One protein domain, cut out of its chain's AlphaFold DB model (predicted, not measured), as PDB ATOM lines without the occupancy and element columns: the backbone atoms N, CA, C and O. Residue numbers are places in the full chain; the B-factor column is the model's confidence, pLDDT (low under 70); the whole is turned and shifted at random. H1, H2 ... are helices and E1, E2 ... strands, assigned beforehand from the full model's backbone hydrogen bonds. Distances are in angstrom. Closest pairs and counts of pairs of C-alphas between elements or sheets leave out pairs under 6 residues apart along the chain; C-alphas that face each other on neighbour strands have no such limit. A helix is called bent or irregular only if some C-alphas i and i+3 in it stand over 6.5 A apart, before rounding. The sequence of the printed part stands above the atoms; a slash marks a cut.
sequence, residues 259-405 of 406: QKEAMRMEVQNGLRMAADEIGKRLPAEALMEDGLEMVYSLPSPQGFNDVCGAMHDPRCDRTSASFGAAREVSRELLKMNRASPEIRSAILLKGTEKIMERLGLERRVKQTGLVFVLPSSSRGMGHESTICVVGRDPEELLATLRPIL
ATOM      1  N   GLN A 259       6.751   3.702 -37.220       96.75
ATOM      2  CA  GLN A 259       8.133   3.313 -36.921       96.75
ATOM      3  C   GLN A 259       8.387   3.308 -35.409       96.75
ATOM      4  O   GLN A 259       8.917   2.336 -34.877       96.75
ATOM      5  N   LYS A 260       7.943   4.360 -34.709       96.50
ATOM      6  CA  LYS A 260       7.988   4.447 -33.246       96.50
ATOM      7  C   LYS A 260       7.253   3.287 -32.584       96.50
ATOM      8  O   LYS A 260       7.816   2.652 -31.700       96.50
ATOM      9  N   GLU A 261       6.028   2.993 -33.016       95.06
ATOM     10  CA  GLU A 261       5.220   1.879 -32.503       95.06
ATOM     11  C   GLU A 261       5.936   0.530 -32.682       95.06
ATOM     12  O   GLU A 261       6.015  -0.242 -31.726       95.06
ATOM     13  N   ALA A 262       6.541   0.288 -33.850       96.19
ATOM     14  CA  ALA A 262       7.305  -0.930 -34.127       96.19
ATOM     15  C   ALA A 262       8.556  -1.082 -33.237       96.19
ATOM     16  O   ALA A 262       8.907  -2.195 -32.850       96.19
ATOM     17  N   MET A 263       9.201   0.027 -32.862       96.62
ATOM     18  CA  MET A 263      10.411   0.036 -32.027       96.62
ATOM     19  C   MET A 263      10.147  -0.164 -30.526       96.62
ATOM     20  O   MET A 263      11.090  -0.394 -29.767       96.62
ATOM     21  N   ARG A 264       8.892  -0.076 -30.055       96.25
ATOM     22  CA  ARG A 264       8.591  -0.096 -28.607       96.25
ATOM     23  C   ARG A 264       9.084  -1.368 -27.926       96.25
ATOM     24  O   ARG A 264       9.733  -1.289 -26.888       96.25
ATOM     25  N   MET A 265       8.819  -2.532 -28.514       96.19
ATOM     26  CA  MET A 265       9.205  -3.815 -27.917       96.19
ATOM     27  C   MET A 265      10.722  -3.980 -27.812       96.19
ATOM     28  O   MET A 265      11.215  -4.474 -26.799       96.19
ATOM     29  N   GLU A 266      11.461  -3.548 -28.833       95.88
ATOM     30  CA  GLU A 266      12.925  -3.581 -28.846       95.88
ATOM     31  C   GLU A 266      13.503  -2.667 -27.761       95.88
ATOM     32  O   GLU A 266      14.273  -3.125 -26.918       95.88
ATOM     33  N   VAL A 267      13.052  -1.408 -27.714       96.56
ATOM     34  CA  VAL A 267      13.465  -0.426 -26.698       96.56
ATOM     35  C   VAL A 267      13.173  -0.932 -25.284       96.56
ATOM     36  O   VAL A 267      14.039  -0.858 -24.414       96.56
ATOM     37  N   GLN A 268      11.979  -1.481 -25.052       96.25
ATOM     38  CA  GLN A 268      11.577  -1.986 -23.739       96.25
ATOM     39  C   GLN A 268      12.412  -3.195 -23.302       96.25
ATOM     40  O   GLN A 268      12.847  -3.257 -22.152       96.25
ATOM     41  N   ASN A 269      12.651  -4.154 -24.202       95.81
ATOM     42  CA  ASN A 269      13.444  -5.339 -23.887       95.81
ATOM     43  C   ASN A 269      14.922  -5.004 -23.683       95.81
ATOM     44  O   ASN A 269      15.497  -5.452 -22.691       95.81
ATOM     45  N   GLY A 270      15.507  -4.187 -24.564       95.56
ATOM     46  CA  GLY A 270      16.900  -3.752 -24.451       95.56
ATOM     47  C   GLY A 270      17.152  -2.999 -23.147       95.56
ATOM     48  O   GLY A 270      18.087  -3.321 -22.415       95.56
ATOM     49  N   LEU A 271      16.257  -2.072 -22.784       95.94
ATOM     50  CA  LEU A 271      16.350  -1.356 -21.514       95.94
ATOM     51  C   LEU A 271      16.210  -2.295 -20.309       95.94
ATOM     52  O   LEU A 271      16.989  -2.191 -19.366       95.94
ATOM     53  N   ARG A 272      15.240  -3.221 -20.331       95.94
ATOM     54  CA  ARG A 272      15.039  -4.186 -19.239       95.94
ATOM     55  C   ARG A 272      16.277  -5.053 -19.021       95.94
ATOM     56  O   ARG A 272      16.651  -5.274 -17.876       95.94
ATOM     57  N   MET A 273      16.892  -5.549 -20.093       95.81
ATOM     58  CA  MET A 273      18.094  -6.384 -20.005       95.81
ATOM     59  C   MET A 273      19.287  -5.599 -19.454       95.81
ATOM     60  O   MET A 273      19.956  -6.082 -18.545       95.81
ATOM     61  N   ALA A 274      19.507  -4.374 -19.937       95.75
ATOM     62  CA  ALA A 274      20.589  -3.527 -19.443       95.75
ATOM     63  C   ALA A 274      20.397  -3.130 -17.970       95.75
ATOM     64  O   ALA A 274      21.345  -3.177 -17.192       95.75
ATOM     65  N   ALA A 275      19.169  -2.787 -17.565       94.62
ATOM     66  CA  ALA A 275      18.856  -2.458 -16.176       94.62
ATOM     67  C   ALA A 275      19.044  -3.653 -15.233       94.62
ATOM     68  O   ALA A 275      19.532  -3.474 -14.120       94.62
ATOM     69  N   ASP A 276      18.710  -4.864 -15.686       94.75
ATOM     70  CA  ASP A 276      18.956  -6.099 -14.939       94.75
ATOM     71  C   ASP A 276      20.458  -6.376 -14.771       94.75
ATOM     72  O   ASP A 276      20.925  -6.667 -13.671       94.75
ATOM     73  N   GLU A 277      21.232  -6.228 -15.850       94.50
ATOM     74  CA  GLU A 277      22.680  -6.436 -15.831       94.50
ATOM     75  C   GLU A 277      23.410  -5.417 -14.946       94.50
ATOM     76  O   GLU A 277      24.266  -5.800 -14.142       94.50
ATOM     77  N   ILE A 278      23.074  -4.129 -15.075       94.06
ATOM     78  CA  ILE A 278      23.665  -3.062 -14.258       94.06
ATOM     79  C   ILE A 278      23.225  -3.235 -12.809       94.06
ATOM     80  O   ILE A 278      24.072  -3.220 -11.922       94.06
ATOM     81  N   GLY A 279      21.930  -3.443 -12.561       91.94
ATOM     82  CA  GLY A 279      21.363  -3.558 -11.218       91.94
ATOM     83  C   GLY A 279      22.035  -4.632 -10.365       91.94
ATOM     84  O   GLY A 279      22.341  -4.383  -9.202       91.94
ATOM     85  N   LYS A 280      22.380  -5.774 -10.972       90.81
ATOM     86  CA  LYS A 280      23.074  -6.890 -10.306       90.81
ATOM     87  C   LYS A 280      24.537  -6.618  -9.951       90.81
ATOM     88  O   LYS A 280      25.092  -7.325  -9.113       90.81
ATOM     89  N   ARG A 281      25.186  -5.658 -10.613       92.81
ATOM     90  CA  ARG A 281      26.627  -5.370 -10.461       92.81
ATOM     91  C   ARG A 281      26.909  -4.020  -9.813       92.81
ATOM     92  O   ARG A 281      28.024  -3.781  -9.360       92.81
ATOM     93  N   LEU A 282      25.925  -3.127  -9.795       91.62
ATOM     94  CA  LEU A 282      26.088  -1.782  -9.277       91.62
ATOM     95  C   LEU A 282      26.275  -1.827  -7.748       91.62
ATOM     96  O   LEU A 282      25.483  -2.464  -7.050       91.62
ATOM     97  N   PRO A 283      27.298  -1.154  -7.192       90.62
ATOM     98  CA  PRO A 283      27.536  -1.168  -5.758       90.62
ATOM     99  C   PRO A 283      26.415  -0.434  -5.013       90.62
ATOM    100  O   PRO A 283      25.890   0.575  -5.487       90.62
ATOM    101  N   ALA A 284      26.080  -0.902  -3.807       88.19
ATOM    102  CA  ALA A 284      24.966  -0.364  -3.017       88.19
ATOM    103  C   ALA A 284      25.078   1.147  -2.731       88.19
ATOM    104  O   ALA A 284      24.068   1.840  -2.643       88.19
ATOM    105  N   GLU A 285      26.301   1.670  -2.638       89.06
ATOM    106  CA  GLU A 285      26.597   3.097  -2.450       89.06
ATOM    107  C   GLU A 285      26.254   3.978  -3.667       89.06
ATOM    108  O   GLU A 285      26.119   5.188  -3.510       89.06
ATOM    109  N   ALA A 286      26.089   3.396  -4.861       89.06
ATOM    110  CA  ALA A 286      25.676   4.104  -6.077       89.06
ATOM    111  C   ALA A 286      24.158   4.044  -6.328       89.06
ATOM    112  O   ALA A 286      23.646   4.802  -7.154       89.06
ATOM    113  N   LEU A 287      23.432   3.156  -5.636       87.88
ATOM    114  CA  LEU A 287      21.990   2.975  -5.807       87.88
ATOM    115  C   LEU A 287      21.193   4.094  -5.132       87.88
ATOM    116  O   LEU A 287      21.468   4.487  -3.996       87.88
ATOM    117  N   MET A 288      20.143   4.557  -5.809       85.75
ATOM    118  CA  MET A 288      19.140   5.439  -5.211       85.75
ATOM    119  C   MET A 288      18.312   4.658  -4.173       85.75
ATOM    120  O   MET A 288      18.306   3.428  -4.168       85.75
ATOM    121  N   GLU A 289      17.591   5.350  -3.282       79.81
ATOM    122  CA  GLU A 289      16.771   4.684  -2.245       79.81
ATOM    123  C   GLU A 289      15.731   3.712  -2.819       79.81
ATOM    124  O   GLU A 289      15.479   2.656  -2.244       79.81
ATOM    125  N   ASP A 290      15.167   4.055  -3.977       76.38
ATOM    126  CA  ASP A 290      14.139   3.274  -4.668       76.38
ATOM    127  C   ASP A 290      14.728   2.200  -5.614       76.38
ATOM    128  O   ASP A 290      13.986   1.591  -6.386       76.38
ATOM    129  N   GLY A 291      16.048   1.971  -5.573       84.88
ATOM    130  CA  GLY A 291      16.773   1.048  -6.450       84.88
ATOM    131  C   GLY A 291      17.436   1.738  -7.646       84.88
ATOM    132  O   GLY A 291      17.805   2.913  -7.583       84.88
ATOM    133  N   LEU A 292      17.620   0.992  -8.736       89.12
ATOM    134  CA  LEU A 292      18.166   1.523  -9.986       89.12
ATOM    135  C   LEU A 292      17.032   1.975 -10.901       89.12
ATOM    136  O   LEU A 292      16.078   1.232 -11.141       89.12
ATOM    137  N   GLU A 293      17.182   3.184 -11.435       89.75
ATOM    138  CA  GLU A 293      16.259   3.774 -12.394       89.75
ATOM    139  C   GLU A 293      16.997   4.139 -13.680       89.75
ATOM    140  O   GLU A 293      17.922   4.956 -13.682       89.75
ATOM    141  N   MET A 294      16.563   3.528 -14.779       92.75
ATOM    142  CA  MET A 294      17.086   3.764 -16.120       92.75
ATOM    143  C   MET A 294      15.959   4.120 -17.072       92.75
ATOM    144  O   MET A 294      14.841   3.627 -16.947       92.75
ATOM    145  N   VAL A 295      16.258   4.932 -18.076       95.88
ATOM    146  CA  VAL A 295      15.318   5.280 -19.140       95.88
ATOM    147  C   VAL A 295      15.956   5.095 -20.507       95.88
ATOM    148  O   VAL A 295      17.158   5.287 -20.677       95.88
ATOM    149  N   TYR A 296      15.135   4.738 -21.493       96.56
ATOM    150  CA  TYR A 296      15.502   4.701 -22.904       96.56
ATOM    151  C   TYR A 296      14.314   5.137 -23.760       96.56
ATOM    152  O   TYR A 296      13.207   4.609 -23.629       96.56
ATOM    153  N   SER A 297      14.515   6.138 -24.609       96.50
ATOM    154  CA  SER A 297      13.466   6.724 -25.438       96.50
ATOM    155  C   SER A 297      13.441   6.168 -26.857       96.50
ATOM    156  O   SER A 297      14.445   5.691 -27.392       96.50
ATOM    157  N   LEU A 298      12.282   6.279 -27.503       96.62
ATOM    158  CA  LEU A 298      12.146   6.180 -28.957       96.62
ATOM    159  C   LEU A 298      12.889   7.341 -29.647       96.62
ATOM    160  O   LEU A 298      13.137   8.367 -29.010       96.62
ATOM    161  N   PRO A 299      13.237   7.226 -30.944       94.75
ATOM    162  CA  PRO A 299      13.834   8.333 -31.692       94.75
ATOM    163  C   PRO A 299      12.953   9.587 -31.662       94.75
ATOM    164  O   PRO A 299      11.733   9.484 -31.787       94.75
ATOM    165  N   SER A 300      13.564  10.768 -31.534       93.69
ATOM    166  CA  SER A 300      12.862  12.061 -31.474       93.69
ATOM    167  C   SER A 300      11.642  12.045 -30.525       93.69
ATOM    168  O   SER A 300      10.503  12.223 -30.983       93.69
ATOM    169  N   PRO A 301      11.826  11.792 -29.216       94.06
ATOM    170  CA  PRO A 301      10.723  11.671 -28.267       94.06
ATOM    171  C   PRO A 301       9.966  12.997 -28.100       94.06
ATOM    172  O   PRO A 301      10.571  14.050 -27.914       94.06
ATOM    173  N   GLN A 302       8.634  12.948 -28.155       91.50
ATOM    174  CA  GLN A 302       7.756  14.125 -28.038       91.50
ATOM    175  C   GLN A 302       7.168  14.295 -26.631       91.50
ATOM    176  O   GLN A 302       6.483  15.272 -26.340       91.50
ATOM    177  N   GLY A 303       7.443  13.354 -25.730       90.44
ATOM    178  CA  GLY A 303       7.001  13.403 -24.344       90.44
ATOM    179  C   GLY A 303       7.226  12.073 -23.639       90.44
ATOM    180  O   GLY A 303       7.836  11.155 -24.183       90.44
ATOM    181  N   PHE A 304       6.692  11.950 -22.425       91.50
ATOM    182  CA  PHE A 304       6.901  10.775 -21.571       91.50
ATOM    183  C   PHE A 304       6.410   9.457 -22.187       91.50
ATOM    184  O   PHE A 304       6.981   8.406 -21.918       91.50
ATOM    185  N   ASN A 305       5.398   9.496 -23.059       92.31
ATOM    186  CA  ASN A 305       4.882   8.300 -23.739       92.31
ATOM    187  C   ASN A 305       5.885   7.658 -24.714       92.31
ATOM    188  O   ASN A 305       5.735   6.478 -25.056       92.31
ATOM    189  N   ASP A 306       6.907   8.413 -25.122       94.81
ATOM    190  CA  ASP A 306       8.011   7.948 -25.963       94.81
ATOM    191  C   ASP A 306       9.218   7.472 -25.146       94.81
ATOM    192  O   ASP A 306      10.200   7.013 -25.725       94.81
ATOM    193  N   VAL A 307       9.164   7.563 -23.814       95.81
ATOM    194  CA  VAL A 307      10.241   7.143 -22.915       95.81
ATOM    195  C   VAL A 307       9.838   5.853 -22.210       95.81
ATOM    196  O   VAL A 307       8.801   5.790 -21.542       95.81
ATOM    197  N   CYS A 308      10.654   4.814 -22.364       96.00
ATOM    198  CA  CYS A 308      10.577   3.615 -21.546       96.00
ATOM    199  C   CYS A 308      11.406   3.832 -20.282       96.00
ATOM    200  O   CYS A 308      12.549   4.270 -20.371       96.00
ATOM    201  N   GLY A 309      10.827   3.550 -19.119       94.44
ATOM    202  CA  GLY A 309      11.539   3.512 -17.848       94.44
ATOM    203  C   GLY A 309      11.659   2.084 -17.350       94.44
ATOM    204  O   GLY A 309      10.690   1.324 -17.429       94.44
ATOM    205  N   ALA A 310      12.832   1.739 -16.832       93.31
ATOM    206  CA  ALA A 310      13.105   0.499 -16.141       93.31
ATOM    207  C   ALA A 310      13.502   0.746 -14.688       93.31
ATOM    208  O   ALA A 310      14.275   1.652 -14.378       93.31
ATOM    209  N   MET A 311      12.963  -0.106 -13.821       91.62
ATOM    210  CA  MET A 311      13.226  -0.131 -12.390       91.62
ATOM    211  C   MET A 311      13.763  -1.505 -12.018       91.62
ATOM    212  O   MET A 311      13.088  -2.508 -12.281       91.62
ATOM    213  N   HIS A 312      14.937  -1.536 -11.393       91.75
ATOM    214  CA  HIS A 312      15.499  -2.737 -10.784       91.75
ATOM    215  C   HIS A 312      15.483  -2.603  -9.258       91.75
ATOM    216  O   HIS A 312      16.088  -1.681  -8.703       91.75
ATOM    217  N   ASP A 313      14.787  -3.528  -8.591       89.50
ATOM    218  CA  ASP A 313      14.745  -3.611  -7.130       89.50
ATOM    219  C   ASP A 313      15.761  -4.657  -6.632       89.50
ATOM    220  O   ASP A 313      15.510  -5.863  -6.768       89.50
ATOM    221  N   PRO A 314      16.872  -4.227  -6.004       84.12
ATOM    222  CA  PRO A 314      17.924  -5.133  -5.546       84.12
ATOM    223  C   PRO A 314      17.465  -6.056  -4.406       84.12
ATOM    224  O   PRO A 314      18.092  -7.080  -4.155       84.12
ATOM    225  N   ARG A 315      16.370  -5.730  -3.700       84.94
ATOM    226  CA  ARG A 315      15.872  -6.528  -2.562       84.94
ATOM    227  C   ARG A 315      15.189  -7.812  -3.009       84.94
ATOM    228  O   ARG A 315      15.116  -8.763  -2.236       84.94
ATOM    229  N   CYS A 316      14.641  -7.821  -4.222       85.88
ATOM    230  CA  CYS A 316      13.928  -8.971  -4.773       85.88
ATOM    231  C   CYS A 316      14.476  -9.459  -6.119       85.88
ATOM    232  O   CYS A 316      13.888 -10.377  -6.686       85.88
ATOM    233  N   ASP A 317      15.575  -8.866  -6.602       87.06
ATOM    234  CA  ASP A 317      16.222  -9.168  -7.885       87.06
ATOM    235  C   ASP A 317      15.222  -9.187  -9.054       87.06
ATOM    236  O   ASP A 317      15.101 -10.150  -9.814       87.06
ATOM    237  N   ARG A 318      14.412  -8.124  -9.152       90.56
ATOM    238  CA  ARG A 318      13.399  -7.985 -10.206       90.56
ATOM    239  C   ARG A 318      13.567  -6.692 -10.971       90.56
ATOM    240  O   ARG A 318      13.625  -5.611 -10.388       90.56
ATOM    241  N   THR A 319      13.507  -6.830 -12.292       93.19
ATOM    242  CA  THR A 319      13.552  -5.715 -13.233       93.19
ATOM    243  C   THR A 319      12.241  -5.616 -14.001       93.19
ATOM    244  O   THR A 319      11.799  -6.574 -14.641       93.19
ATOM    245  N   SER A 320      11.624  -4.440 -13.967       92.56
ATOM    246  CA  SER A 320      10.433  -4.109 -14.757       92.56
ATOM    247  C   SER A 320      10.750  -2.971 -15.717       92.56
ATOM    248  O   SER A 320      11.577  -2.126 -15.395       92.56
ATOM    249  N   ALA A 321      10.112  -2.950 -16.889       94.06
ATOM    250  CA  ALA A 321      10.260  -1.872 -17.860       94.06
ATOM    251  C   ALA A 321       8.920  -1.574 -18.534       94.06
ATOM    252  O   ALA A 321       8.216  -2.504 -18.934       94.06
ATOM    253  N   SER A 322       8.558  -0.299 -18.658       94.06
ATOM    254  CA  SER A 322       7.310   0.129 -19.304       94.06
ATOM    255  C   SER A 322       7.413   1.552 -19.855       94.06
ATOM    256  O   SER A 322       8.229   2.353 -19.404       94.06
ATOM    257  N   PHE A 323       6.612   1.865 -20.872       93.88
ATOM    258  CA  PHE A 323       6.533   3.210 -21.442       93.88
ATOM    259  C   PHE A 323       5.538   4.098 -20.709       93.88
ATOM    260  O   PHE A 323       4.541   3.608 -20.184       93.88
ATOM    261  N   GLY A 324       5.772   5.412 -20.744       84.19
ATOM    262  CA  GLY A 324       4.858   6.394 -20.151       84.19
ATOM    263  C   GLY A 324       4.837   6.370 -18.620       84.19
ATOM    264  O   GLY A 324       4.078   7.113 -18.010       84.19
ATOM    265  N   ALA A 325       5.678   5.542 -17.997       67.50
ATOM    266  CA  ALA A 325       5.658   5.278 -16.563       67.50
ATOM    267  C   ALA A 325       6.668   6.108 -15.743       67.50
ATOM    268  O   ALA A 325       6.735   5.955 -14.526       67.50
ATOM    269  N   ALA A 326       7.474   6.977 -16.361       58.34
ATOM    270  CA  ALA A 326       8.703   7.459 -15.723       58.34
ATOM    271  C   ALA A 326       8.721   8.973 -15.416       58.34
ATOM    272  O   ALA A 326       8.820   9.786 -16.331       58.34
ATOM    273  N   ARG A 327       8.586   9.307 -14.117       73.88
ATOM    274  CA  ARG A 327       9.596   9.861 -13.166       73.88
ATOM    275  C   ARG A 327      10.619  10.940 -13.620       73.88
ATOM    276  O   ARG A 327      10.662  11.363 -14.769       73.88
ATOM    277  N   GLU A 328      11.414  11.450 -12.665       74.94
ATOM    278  CA  GLU A 328      12.354  12.585 -12.816       74.94
ATOM    279  C   GLU A 328      13.415  12.375 -13.915       74.94
ATOM    280  O   GLU A 328      13.703  13.320 -14.651       74.94
ATOM    281  N   VAL A 329      13.926  11.150 -14.107       85.38
ATOM    282  CA  VAL A 329      14.974  10.849 -15.112       85.38
ATOM    283  C   VAL A 329      14.503  11.134 -16.531       85.38
ATOM    284  O   VAL A 329      15.256  11.663 -17.343       85.38
ATOM    285  N   SER A 330      13.233  10.856 -16.830       89.44
ATOM    286  CA  SER A 330      12.653  11.164 -18.138       89.44
ATOM    287  C   SER A 330      12.681  12.655 -18.445       89.44
ATOM    288  O   SER A 330      12.860  13.024 -19.602       89.44
ATOM    289  N   ARG A 331      12.504  13.527 -17.438       88.12
ATOM    290  CA  ARG A 331      12.566  14.982 -17.654       88.12
ATOM    291  C   ARG A 331      13.966  15.404 -18.068       88.12
ATOM    292  O   ARG A 331      14.103  16.143 -19.040       88.12
ATOM    293  N   GLU A 332      14.979  14.905 -17.365       87.25
ATOM    294  CA  GLU A 332      16.373  15.194 -17.698       87.25
ATOM    295  C   GLU A 332      16.749  14.607 -19.060       87.25
ATOM    296  O   GLU A 332      17.310  15.323 -19.887       87.25
ATOM    297  N   LEU A 333      16.335  13.370 -19.363       91.75
ATOM    298  CA  LEU A 333      16.552  12.770 -20.678       91.75
ATOM    299  C   LEU A 333      15.911  13.604 -21.797       91.75
ATOM    300  O   LEU A 333      16.568  13.901 -22.790       91.75
ATOM    301  N   LEU A 334      14.643  14.004 -21.653       91.00
ATOM    302  CA  LEU A 334      13.951  14.819 -22.659       91.00
ATOM    303  C   LEU A 334      14.624  16.187 -22.835       91.00
ATOM    304  O   LEU A 334      14.756  16.670 -23.958       91.00
ATOM    305  N   LYS A 335      15.079  16.806 -21.742       88.69
ATOM    306  CA  LYS A 335      15.821  18.071 -21.774       88.69
ATOM    307  C   LYS A 335      17.156  17.921 -22.508       88.69
ATOM    308  O   LYS A 335      17.469  18.754 -23.357       88.69
ATOM    309  N   MET A 336      17.912  16.864 -22.220       89.00
ATOM    310  CA  MET A 336      19.185  16.578 -22.885       89.00
ATOM    311  C   MET A 336      18.982  16.221 -24.359       89.00
ATOM    312  O   MET A 336      19.679  16.771 -25.205       89.00
ATOM    313  N   ASN A 337      17.965  15.422 -24.694       91.75
ATOM    314  CA  ASN A 337      17.628  15.079 -26.076       91.75
ATOM    315  C   ASN A 337      17.279  16.318 -26.925       91.75
ATOM    316  O   ASN A 337      17.670  16.411 -28.086       91.75
ATOM    317  N   ARG A 338      16.605  17.327 -26.346       87.12
ATOM    318  CA  ARG A 338      16.332  18.604 -27.041       87.12
ATOM    319  C   ARG A 338      17.608  19.362 -27.429       87.12
ATOM    320  O   ARG A 338      17.578  20.140 -28.391       87.12
ATOM    321  N   ALA A 339      18.691  19.196 -26.670       85.88
ATOM    322  CA  ALA A 339      19.996  19.782 -26.965       85.88
ATOM    323  C   ALA A 339      20.823  18.891 -27.910       85.88
ATOM    324  O   ALA A 339      21.400  19.406 -28.864       85.88
ATOM    325  N   SER A 340      20.791  17.580 -27.671       89.00
ATOM    326  CA  SER A 340      21.561  16.529 -28.340       89.00
ATOM    327  C   SER A 340      20.634  15.367 -28.733       89.00
ATOM    328  O   SER A 340      20.420  14.459 -27.923       89.00
ATOM    329  N   PRO A 341      20.038  15.383 -29.945       88.88
ATOM    330  CA  PRO A 341      19.029  14.406 -30.377       88.88
ATOM    331  C   PRO A 341      19.482  12.940 -30.361       88.88
ATOM    332  O   PRO A 341      18.644  12.036 -30.320       88.88
ATOM    333  N   GLU A 342      20.790  12.702 -30.406       90.69
ATOM    334  CA  GLU A 342      21.422  11.393 -30.295       90.69
ATOM    335  C   GLU A 342      21.285  10.781 -28.895       90.69
ATOM    336  O   GLU A 342      21.223   9.559 -28.786       90.69
ATOM    337  N   ILE A 343      21.185  11.601 -27.842       94.12
ATOM    338  CA  ILE A 343      21.044  11.131 -26.460       94.12
ATOM    339  C   ILE A 343      19.627  10.602 -26.254       94.12
ATOM    340  O   ILE A 343      18.649  11.349 -26.335       94.12
ATOM    341  N   ARG A 344      19.507   9.308 -25.960       95.81
ATOM    342  CA  ARG A 344      18.220   8.617 -25.797       95.81
ATOM    343  C   ARG A 344      18.143   7.743 -24.556       95.81
ATOM    344  O   ARG A 344      17.040   7.333 -24.212       95.81
ATOM    345  N   SER A 345      19.246   7.469 -23.873       96.06
ATOM    346  CA  SER A 345      19.271   6.695 -22.634       96.06
ATOM    347  C   SER A 345      19.821   7.526 -21.477       96.06
ATOM    348  O   SER A 345      20.637   8.428 -21.678       96.06
ATOM    349  N   ALA A 346      19.350   7.248 -20.262       94.69
ATOM    350  CA  ALA A 346      19.875   7.859 -19.046       94.69
ATOM    351  C   ALA A 346      19.708   6.947 -17.823       94.69
ATOM    352  O   ALA A 346      18.809   6.106 -17.784       94.69
ATOM    353  N   ILE A 347      20.556   7.142 -16.816       92.75
ATOM    354  CA  ILE A 347      20.519   6.468 -15.514       92.75
ATOM    355  C   ILE A 347      20.849   7.471 -14.408       92.75
ATOM    356  O   ILE A 347      21.753   8.295 -14.573       92.75
ATOM    357  N   LEU A 348      20.136   7.392 -13.280       90.19
ATOM    358  CA  LEU A 348      20.484   8.148 -12.075       90.19
ATOM    359  C   LEU A 348      21.233   7.289 -11.065       90.19
ATOM    360  O   LEU A 348      20.842   6.156 -10.786       90.19
ATOM    361  N   LEU A 349      22.273   7.881 -10.486       90.06
ATOM    362  CA  LEU A 349      23.129   7.281  -9.475       90.06
ATOM    363  C   LEU A 349      23.354   8.253  -8.317       90.06
ATOM    364  O   LEU A 349      23.389   9.476  -8.506       90.06
ATOM    365  N   LYS A 350      23.607   7.708  -7.126       89.56
ATOM    366  CA  LYS A 350      24.166   8.489  -6.020       89.56
ATOM    367  C   LYS A 350      25.603   8.886  -6.336       89.56
ATOM    368  O   LYS A 350      26.451   8.049  -6.645       89.56
ATOM    369  N   GLY A 351      25.882  10.178  -6.236       86.00
ATOM    370  CA  GLY A 351      27.193  10.770  -6.457       86.00
ATOM    371  C   GLY A 351      28.013  10.858  -5.185       86.00
ATOM    372  O   GLY A 351      28.306  11.955  -4.712       86.00
ATOM    373  N   THR A 352      28.397   9.705  -4.637       86.50
ATOM    374  CA  THR A 352      29.423   9.662  -3.589       86.50
ATOM    375  C   THR A 352      30.784  10.025  -4.185       86.50
ATOM    376  O   THR A 352      31.007   9.887  -5.389       86.50
ATOM    377  N   GLU A 353      31.720  10.481  -3.354       83.56
ATOM    378  CA  GLU A 353      33.058  10.865  -3.822       83.56
ATOM    379  C   GLU A 353      33.760   9.735  -4.590       83.56
ATOM    380  O   GLU A 353      34.304   9.965  -5.665       83.56
ATOM    381  N   LYS A 354      33.642   8.500  -4.093       86.38
ATOM    382  CA  LYS A 354      34.210   7.305  -4.722       86.38
ATOM    383  C   LYS A 354      33.590   7.001  -6.090       86.38
ATOM    384  O   LYS A 354      34.302   6.593  -7.005       86.38
ATOM    385  N   ILE A 355      32.278   7.196  -6.246       87.62
ATOM    386  CA  ILE A 355      31.597   7.004  -7.535       87.62
ATOM    387  C   ILE A 355      31.978   8.112  -8.517       87.62
ATOM    388  O   ILE A 355      32.282   7.814  -9.670       87.62
ATOM    389  N   MET A 356      32.032   9.366  -8.061       85.38
ATOM    390  CA  MET A 356      32.485  10.491  -8.886       85.38
ATOM    391  C   MET A 356      33.918  10.283  -9.386       85.38
ATOM    392  O   MET A 356      34.158  10.400 -10.584       85.38
ATOM    393  N   GLU A 357      34.843   9.893  -8.506       85.81
ATOM    394  CA  GLU A 357      36.245   9.646  -8.861       85.81
ATOM    395  C   GLU A 357      36.387   8.516  -9.892       85.81
ATOM    396  O   GLU A 357      37.051   8.688 -10.913       85.81
ATOM    397  N   ARG A 358      35.694   7.386  -9.689       87.44
ATOM    398  CA  ARG A 358      35.703   6.261 -10.642       87.44
ATOM    399  C   ARG A 358      35.112   6.620 -12.008       87.44
ATOM    400  O   ARG A 358      35.524   6.043 -13.010       87.44
ATOM    401  N   LEU A 359      34.166   7.556 -12.053       85.38
ATOM    402  CA  LEU A 359      33.579   8.078 -13.292       85.38
ATOM    403  C   LEU A 359      34.357   9.275 -13.873       85.38
ATOM    404  O   LEU A 359      33.931   9.846 -14.876       85.38
ATOM    405  N   GLY A 360      35.488   9.664 -13.273       80.62
ATOM    406  CA  GLY A 360      36.331  10.758 -13.760       80.62
ATOM    407  C   GLY A 360      35.739  12.159 -13.553       80.62
ATOM    408  O   GLY A 360      36.091  13.085 -14.283       80.62
ATOM    409  N   LEU A 361      34.829  12.330 -12.590       77.81
ATOM    410  CA  LEU A 361      34.308  13.630 -12.164       77.81
ATOM    411  C   LEU A 361      35.199  14.222 -11.062       77.81
ATOM    412  O   LEU A 361      35.269  13.697  -9.953       77.81
ATOM    413  N   GLU A 362      35.830  15.368 -11.326       68.69
ATOM    414  CA  GLU A 362      36.484  16.155 -10.273       68.69
ATOM    415  C   GLU A 362      35.437  16.910  -9.431       68.69
ATOM    416  O   GLU A 362      34.429  17.373  -9.962       68.69
ATOM    417  N   ARG A 363      35.694  17.131  -8.128       58.75
ATOM    418  CA  ARG A 363      34.752  17.742  -7.149       58.75
ATOM    419  C   ARG A 363      34.105  19.085  -7.566       58.75
ATOM    420  O   ARG A 363      33.162  19.525  -6.913       58.75
ATOM    421  N   ARG A 364      34.610  19.777  -8.598       56.38
ATOM    422  CA  ARG A 364      34.071  21.054  -9.124       56.38
ATOM    423  C   ARG A 364      33.509  20.962 -10.548       56.38
ATOM    424  O   ARG A 364      32.961  21.947 -11.045       56.38
ATOM    425  N   VAL A 365      33.643  19.813 -11.202       59.47
ATOM    426  CA  VAL A 365      33.222  19.591 -12.584       59.47
ATOM    427  C   VAL A 365      31.774  19.110 -12.584       59.47
ATOM    428  O   VAL A 365      31.448  18.061 -12.041       59.47
ATOM    429  N   LYS A 366      30.884  19.899 -13.196       62.50
ATOM    430  CA  LYS A 366      29.452  19.565 -13.298       62.50
ATOM    431  C   LYS A 366      29.130  18.625 -14.463       62.50
ATOM    432  O   LYS A 366      28.007  18.133 -14.540       62.50
ATOM    433  N   GLN A 367      30.085  18.399 -15.365       71.88
ATOM    434  CA  GLN A 367      29.927  17.533 -16.528       71.88
ATOM    435  C   GLN A 367      31.285  17.052 -17.053       71.88
ATOM    436  O   GLN A 367      32.185  17.864 -17.258       71.88
ATOM    437  N   THR A 368      31.401  15.761 -17.355       67.12
ATOM    438  CA  THR A 368      32.481  15.197 -18.183       67.12
ATOM    439  C   THR A 368      31.880  14.225 -19.195       67.12
ATOM    440  O   THR A 368      31.283  13.215 -18.827       67.12
ATOM    441  N   GLY A 369      31.979  14.563 -20.486       80.12
ATOM    442  CA  GLY A 369      31.391  13.778 -21.572       80.12
ATOM    443  C   GLY A 369      29.899  13.501 -21.357       80.12
ATOM    444  O   GLY A 369      29.076  14.415 -21.428       80.12
ATOM    445  N   LEU A 370      29.591  12.230 -21.088       82.69
ATOM    446  CA  LEU A 370      28.256  11.661 -20.890       82.69
ATOM    447  C   LEU A 370      27.773  11.657 -19.427       82.69
ATOM    448  O   LEU A 370      26.681  11.173 -19.137       82.69
ATOM    449  N   VAL A 371      28.572  12.171 -18.494       80.75
ATOM    450  CA  VAL A 371      28.267  12.169 -17.060       80.75
ATOM    451  C   VAL A 371      27.975  13.594 -16.598       80.75
ATOM    452  O   VAL A 371      28.810  14.485 -16.755       80.75
ATOM    453  N   PHE A 372      26.804  13.804 -16.001       80.62
ATOM    454  CA  PHE A 372      26.298  15.095 -15.536       80.62
ATOM    455  C   PHE A 372      26.008  15.050 -14.036       80.62
ATOM    456  O   PHE A 372      25.393  14.107 -13.544       80.62
ATOM    457  N   VAL A 373      26.386  16.096 -13.304       75.50
ATOM    458  CA  VAL A 373      26.005  16.265 -11.896       75.50
ATOM    459  C   VAL A 373      24.757  17.138 -11.833       75.50
ATOM    460  O   VAL A 373      24.785  18.311 -12.216       75.50
ATOM    461  N   LEU A 374      23.654  16.568 -11.351       74.00
ATOM    462  CA  LEU A 374      22.402  17.289 -11.167       74.00
ATOM    463  C   LEU A 374      22.431  18.057  -9.833       74.00
ATOM    464  O   LEU A 374      22.902  17.522  -8.826       74.00
ATOM    465  N   PRO A 375      21.944  19.312  -9.797       61.69
ATOM    466  CA  PRO A 375      21.852  20.070  -8.556       61.69
ATOM    467  C   PRO A 375      20.920  19.372  -7.556       61.69
ATOM    468  O   PRO A 375      19.884  18.830  -7.933       61.69
ATOM    469  N   SER A 376      21.293  19.405  -6.273       57.62
ATOM    470  CA  SER A 376      20.544  18.829  -5.151       57.62
ATOM    471  C   SER A 376      19.213  19.563  -4.944       57.62
ATOM    472  O   SER A 376      19.098  20.447  -4.098       57.62
ATOM    473  N   SER A 377      18.200  19.260  -5.746       49.75
ATOM    474  CA  SER A 377      16.885  19.886  -5.621       49.75
ATOM    475  C   SER A 377      15.772  18.898  -5.950       49.75
ATOM    476  O   SER A 377      15.294  18.905  -7.078       49.75
ATOM    477  N   SER A 378      15.351  18.085  -4.968       41.75
ATOM    478  CA  SER A 378      13.952  17.592  -4.865       41.75
ATOM    479  C   SER A 378      13.675  16.581  -3.742       41.75
ATOM    480  O   SER A 378      12.508  16.345  -3.440       41.75
ATOM    481  N   ARG A 379      14.670  16.017  -3.054       42.06
ATOM    482  CA  ARG A 379      14.430  15.223  -1.834       42.06
ATOM    483  C   ARG A 379      15.358  15.717  -0.738       42.06
ATOM    484  O   ARG A 379      16.523  15.968  -1.016       42.06
ATOM    485  N   GLY A 380      14.856  15.872   0.485       40.16
ATOM    486  CA  GLY A 380      15.629  16.227   1.685       40.16
ATOM    487  C   GLY A 380      16.648  15.157   2.106       40.16
ATOM    488  O   GLY A 380      16.753  14.840   3.284       40.16
ATOM    489  N   MET A 381      17.361  14.579   1.142       41.19
ATOM    490  CA  MET A 381      18.508  13.709   1.321       41.19
ATOM    491  C   MET A 381      19.719  14.613   1.531       41.19
ATOM    492  O   MET A 381      19.974  15.514   0.730       41.19
ATOM    493  N   GLY A 382      20.411  14.434   2.656       44.28
ATOM    494  CA  GLY A 382      21.580  15.237   3.015       44.28
ATOM    495  C   GLY A 382      22.636  15.249   1.909       44.28
ATOM    496  O   GLY A 382      22.698  14.288   1.167       44.28
ATOM    497  N   HIS A 383      23.411  16.340   1.831       49.56
ATOM    498  CA  HIS A 383      24.663  16.664   1.102       49.56
ATOM    499  C   HIS A 383      25.203  15.856  -0.115       49.56
ATOM    500  O   HIS A 383      26.192  16.293  -0.704       49.56
ATOM    501  N   GLU A 384      24.620  14.743  -0.548       61.19
ATOM    502  CA  GLU A 384      25.067  13.908  -1.659       61.19
ATOM    503  C   GLU A 384      24.508  14.429  -2.988       61.19
ATOM    504  O   GLU A 384      23.341  14.806  -3.118       61.19
ATOM    505  N   SER A 385      25.374  14.486  -3.999       74.94
ATOM    506  CA  SER A 385      24.998  14.921  -5.347       74.94
ATOM    507  C   SER A 385      24.327  13.769  -6.096       74.94
ATOM    508  O   SER A 385      24.675  12.614  -5.879       74.94
ATOM    509  N   THR A 386      23.381  14.050  -6.995       84.69
ATOM    510  CA  THR A 386      22.848  13.029  -7.916       84.69
ATOM    511  C   THR A 386      23.610  13.104  -9.234       84.69
ATOM    512  O   THR A 386      23.772  14.189  -9.794       84.69
ATOM    513  N   ILE A 387      24.075  11.965  -9.737       88.31
ATOM    514  CA  ILE A 387      24.733  11.864 -11.041       88.31
ATOM    515  C   ILE A 387      23.722  11.327 -12.050       88.31
ATOM    516  O   ILE A 387      23.061  10.323 -11.798       88.31
ATOM    517  N   CYS A 388      23.631  11.981 -13.201       89.56
ATOM    518  CA  CYS A 388      22.933  11.493 -14.378       89.56
ATOM    519  C   CYS A 388      23.968  11.084 -15.426       89.56
ATOM    520  O   CYS A 388      24.718  11.926 -15.921       89.56
ATOM    521  N   VAL A 389      24.026   9.796 -15.750       91.88
ATOM    522  CA  VAL A 389      24.823   9.304 -16.880       91.88
ATOM    523  C   VAL A 389      23.885   9.117 -18.058       91.88
ATOM    524  O   VAL A 389      22.818   8.525 -17.900       91.88
ATOM    525  N   VAL A 390      24.265   9.621 -19.226       93.56
ATOM    526  CA  VAL A 390      23.448   9.550 -20.440       93.56
ATOM    527  C   VAL A 390      24.171   8.857 -21.580       93.56
ATOM    528  O   VAL A 390      25.381   8.686 -21.551       93.56
ATOM    529  N   GLY A 391      23.427   8.428 -22.587       94.06
ATOM    530  CA  GLY A 391      23.982   7.761 -23.755       94.06
ATOM    531  C   GLY A 391      23.004   7.743 -24.920       94.06
ATOM    532  O   GLY A 391      21.860   8.199 -24.824       94.06
ATOM    533  N   ARG A 392      23.459   7.212 -26.049       94.81
ATOM    534  CA  ARG A 392      22.655   6.975 -27.254       94.81
ATOM    535  C   ARG A 392      21.744   5.763 -27.108       94.81
ATOM    536  O   ARG A 392      20.663   5.717 -27.694       94.81
ATOM    537  N   ASP A 393      22.161   4.801 -26.303       95.56
ATOM    538  CA  ASP A 393      21.475   3.541 -26.045       95.56
ATOM    539  C   ASP A 393      21.931   2.959 -24.690       95.56
ATOM    540  O   ASP A 393      22.795   3.538 -24.017       95.56
ATOM    541  N   PRO A 394      21.313   1.867 -24.210       95.31
ATOM    542  CA  PRO A 394      21.735   1.230 -22.966       95.31
ATOM    543  C   PRO A 394      23.151   0.623 -22.996       95.31
ATOM    544  O   PRO A 394      23.756   0.472 -21.935       95.31
ATOM    545  N   GLU A 395      23.710   0.302 -24.168       93.75
ATOM    546  CA  GLU A 395      25.067  -0.253 -24.284       93.75
ATOM    547  C   GLU A 395      26.135   0.814 -24.003       93.75
ATOM    548  O   GLU A 395      27.122   0.551 -23.310       93.75
ATOM    549  N   GLU A 396      25.920   2.046 -24.464       93.88
ATOM    550  CA  GLU A 396      26.807   3.173 -24.164       93.88
ATOM    551  C   GLU A 396      26.798   3.538 -22.670       93.88
ATOM    552  O   GLU A 396      27.842   3.889 -22.104       93.88
ATOM    553  N   LEU A 397      25.648   3.376 -22.000       93.38
ATOM    554  CA  LEU A 397      25.573   3.486 -20.540       93.38
ATOM    555  C   LEU A 397      26.420   2.403 -19.870       93.38
ATOM    556  O   LEU A 397      27.275   2.728 -19.049       93.38
ATOM    557  N   LEU A 398      26.248   1.133 -20.248       92.62
ATOM    558  CA  LEU A 398      27.059   0.019 -19.735       92.62
ATOM    559  C   LEU A 398      28.565   0.271 -19.911       92.62
ATOM    560  O   LEU A 398      29.352   0.018 -18.994       92.62
ATOM    561  N   ALA A 399      28.975   0.798 -21.068       92.06
ATOM    562  CA  ALA A 399      30.368   1.132 -21.342       92.06
ATOM    563  C   ALA A 399      30.891   2.243 -20.418       92.06
ATOM    564  O   ALA A 399      31.991   2.113 -19.878       92.06
ATOM    565  N   THR A 400      30.090   3.286 -20.190       91.69
ATOM    566  CA  THR A 400      30.448   4.415 -19.316       91.69
ATOM    567  C   THR A 400      30.488   4.008 -17.841       91.69
ATOM    568  O   THR A 400      31.338   4.481 -17.093       91.69
ATOM    569  N   LEU A 401      29.617   3.088 -17.418       93.50
ATOM    570  CA  LEU A 401      29.549   2.602 -16.035       93.50
ATOM    571  C   LEU A 401      30.575   1.511 -15.707       93.50
ATOM    572  O   LEU A 401      30.745   1.173 -14.536       93.50
ATOM    573  N   ARG A 402      31.295   0.962 -16.694       92.69
ATOM    574  CA  ARG A 402      32.269  -0.124 -16.484       92.69
ATOM    575  C   ARG A 402      33.226   0.093 -15.291       92.69
ATOM    576  O   ARG A 402      33.407  -0.872 -14.552       92.69
ATOM    577  N   PRO A 403      33.783   1.298 -15.031       91.44
ATOM    578  CA  PRO A 403      34.684   1.530 -13.893       91.44
ATOM    579  C   PRO A 403      34.051   1.350 -12.503       91.44
ATOM    580  O   PRO A 403      34.768   1.182 -11.518       91.44
ATOM    581  N   ILE A 404      32.720   1.423 -12.397       91.62
ATOM    582  CA  ILE A 404      31.999   1.233 -11.129       91.62
ATOM    583  C   ILE A 404      31.305  -0.131 -11.027       91.62
ATOM    584  O   ILE A 404      30.847  -0.475  -9.943       91.62
ATOM    585  N   LEU A 405      31.228  -0.892 -12.126       88.75
ATOM    586  CA  LEU A 405      30.661  -2.249 -12.164       88.75
ATOM    587  C   LEU A 405      31.714  -3.354 -11.947       88.75
ATOM    588  O   LEU A 405      31.341  -4.516 -11.791       88.75
TER     589      LEU A 405
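What this domain is: This is residues 259 to 405 of the 406 residues of the protein "Bifunctional thiamine biosynthesis protein ThiDN" of Methanomassiliicoccales archaeon PtaU1.Bin124 (UniProt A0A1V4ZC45). A strongly twisted sheet of six strands is covered on one face by two helices that run the same way, the long H1 over E3, E2 and E1 and the shorter H4 over E6, while H2 packs on the opposite face. The short H3 is on the face of H1 and H4, near the last residues of H4. The printed part has 147 residues, with four named helices and six named strands in the order H1 E1 E2 E3 H2 E4 H3 E5 E6 H4. The sheet runs E3, E2, E1, E4, E6, E5, antiparallel throughout, and the class is mixed, helices and strands. The whole is compact, with a radius of gyration of the C-alphas of 14.2 A and spans of 42 by 36 by 29 A.

How they stand to each other: H1, residues 259 to 281, has a kink of 34 degrees near residue 266. E1, residues 292 to 297, E2, residues 307 to 313, and E3, residues 318 to 323, form a meander, each strand the antiparallel neighbour of the one before; N 310 and O 294 are 2.8 A apart, N 311 and O 320 2.9 A. H1 is over these three at a height over the sheet of 7.0 A, along the strands; its closest C-alphas to E3 are Arg 272 and Ala 321, 5.5 A. H2, residues 328 to 339, is on the opposite face, its Leu 333 and Ala 346 of E4, residues 345 to 351, being their closest C-alphas at 6.2 A. E4 is antiparallel to E1, with N 295 and O 346 2.8 A apart. H3, residues 353 to 358, stands between E4 and E5, residues 371 to 374, in a split strand-helix-strand unit, two strands running the same way with E6, residues 385 to 391, between them; its crossover is right-handed. N 347 and O 389 join E4 and E6 within hydrogen-bond range at 2.9 A; N 374 and O 386 do so at 2.8 A in the hairpin E5 and E6. H4, residues 394 to 405, touches H1 at a shallow tilt of 9 degrees, the same way, closest at the C-alphas of Arg 281 and Leu 405, 5.4 A. With residues 403 to 404 alone H4 only just touches H3, with 3 pairs of C-alphas within 8 A, the closest Arg 358 and Pro 403 at 5.8 A. The helices make three layers with the sheet, H1, H3 and H4 on one face and H2 on the other. Every O i to N i+4 pair is within hydrogen-bond range in H3, against 16 of 19 in H1, 7 of 8 in H2 and 6 of 8 in H4.

Where its parts are: H1 begins at C-alpha 259, (8.133, 3.313, -36.921), and is 33.4 A long; E2 is 19.6 A, E4 18.5 A, E6 19.8 A and H2 17.6 A. H4 ends at C-alpha 405, (30.661, -2.249, -12.164). H1 and H4 are irregular: C-alphas 262 and 265 are 7.1 A apart, C-alphas 400 and 403 7.5 A.

The domain as a whole: The C-alphas farthest apart, Gln 259 and Gly 382, are 43.8 A apart. The printed part has no cut, and the link H3 to E5, 12 residues, is long. Mean pLDDT of the printed part is 85.8; residues 325 to 326, 362 to 366, 368 and 375 to 384 are under 70.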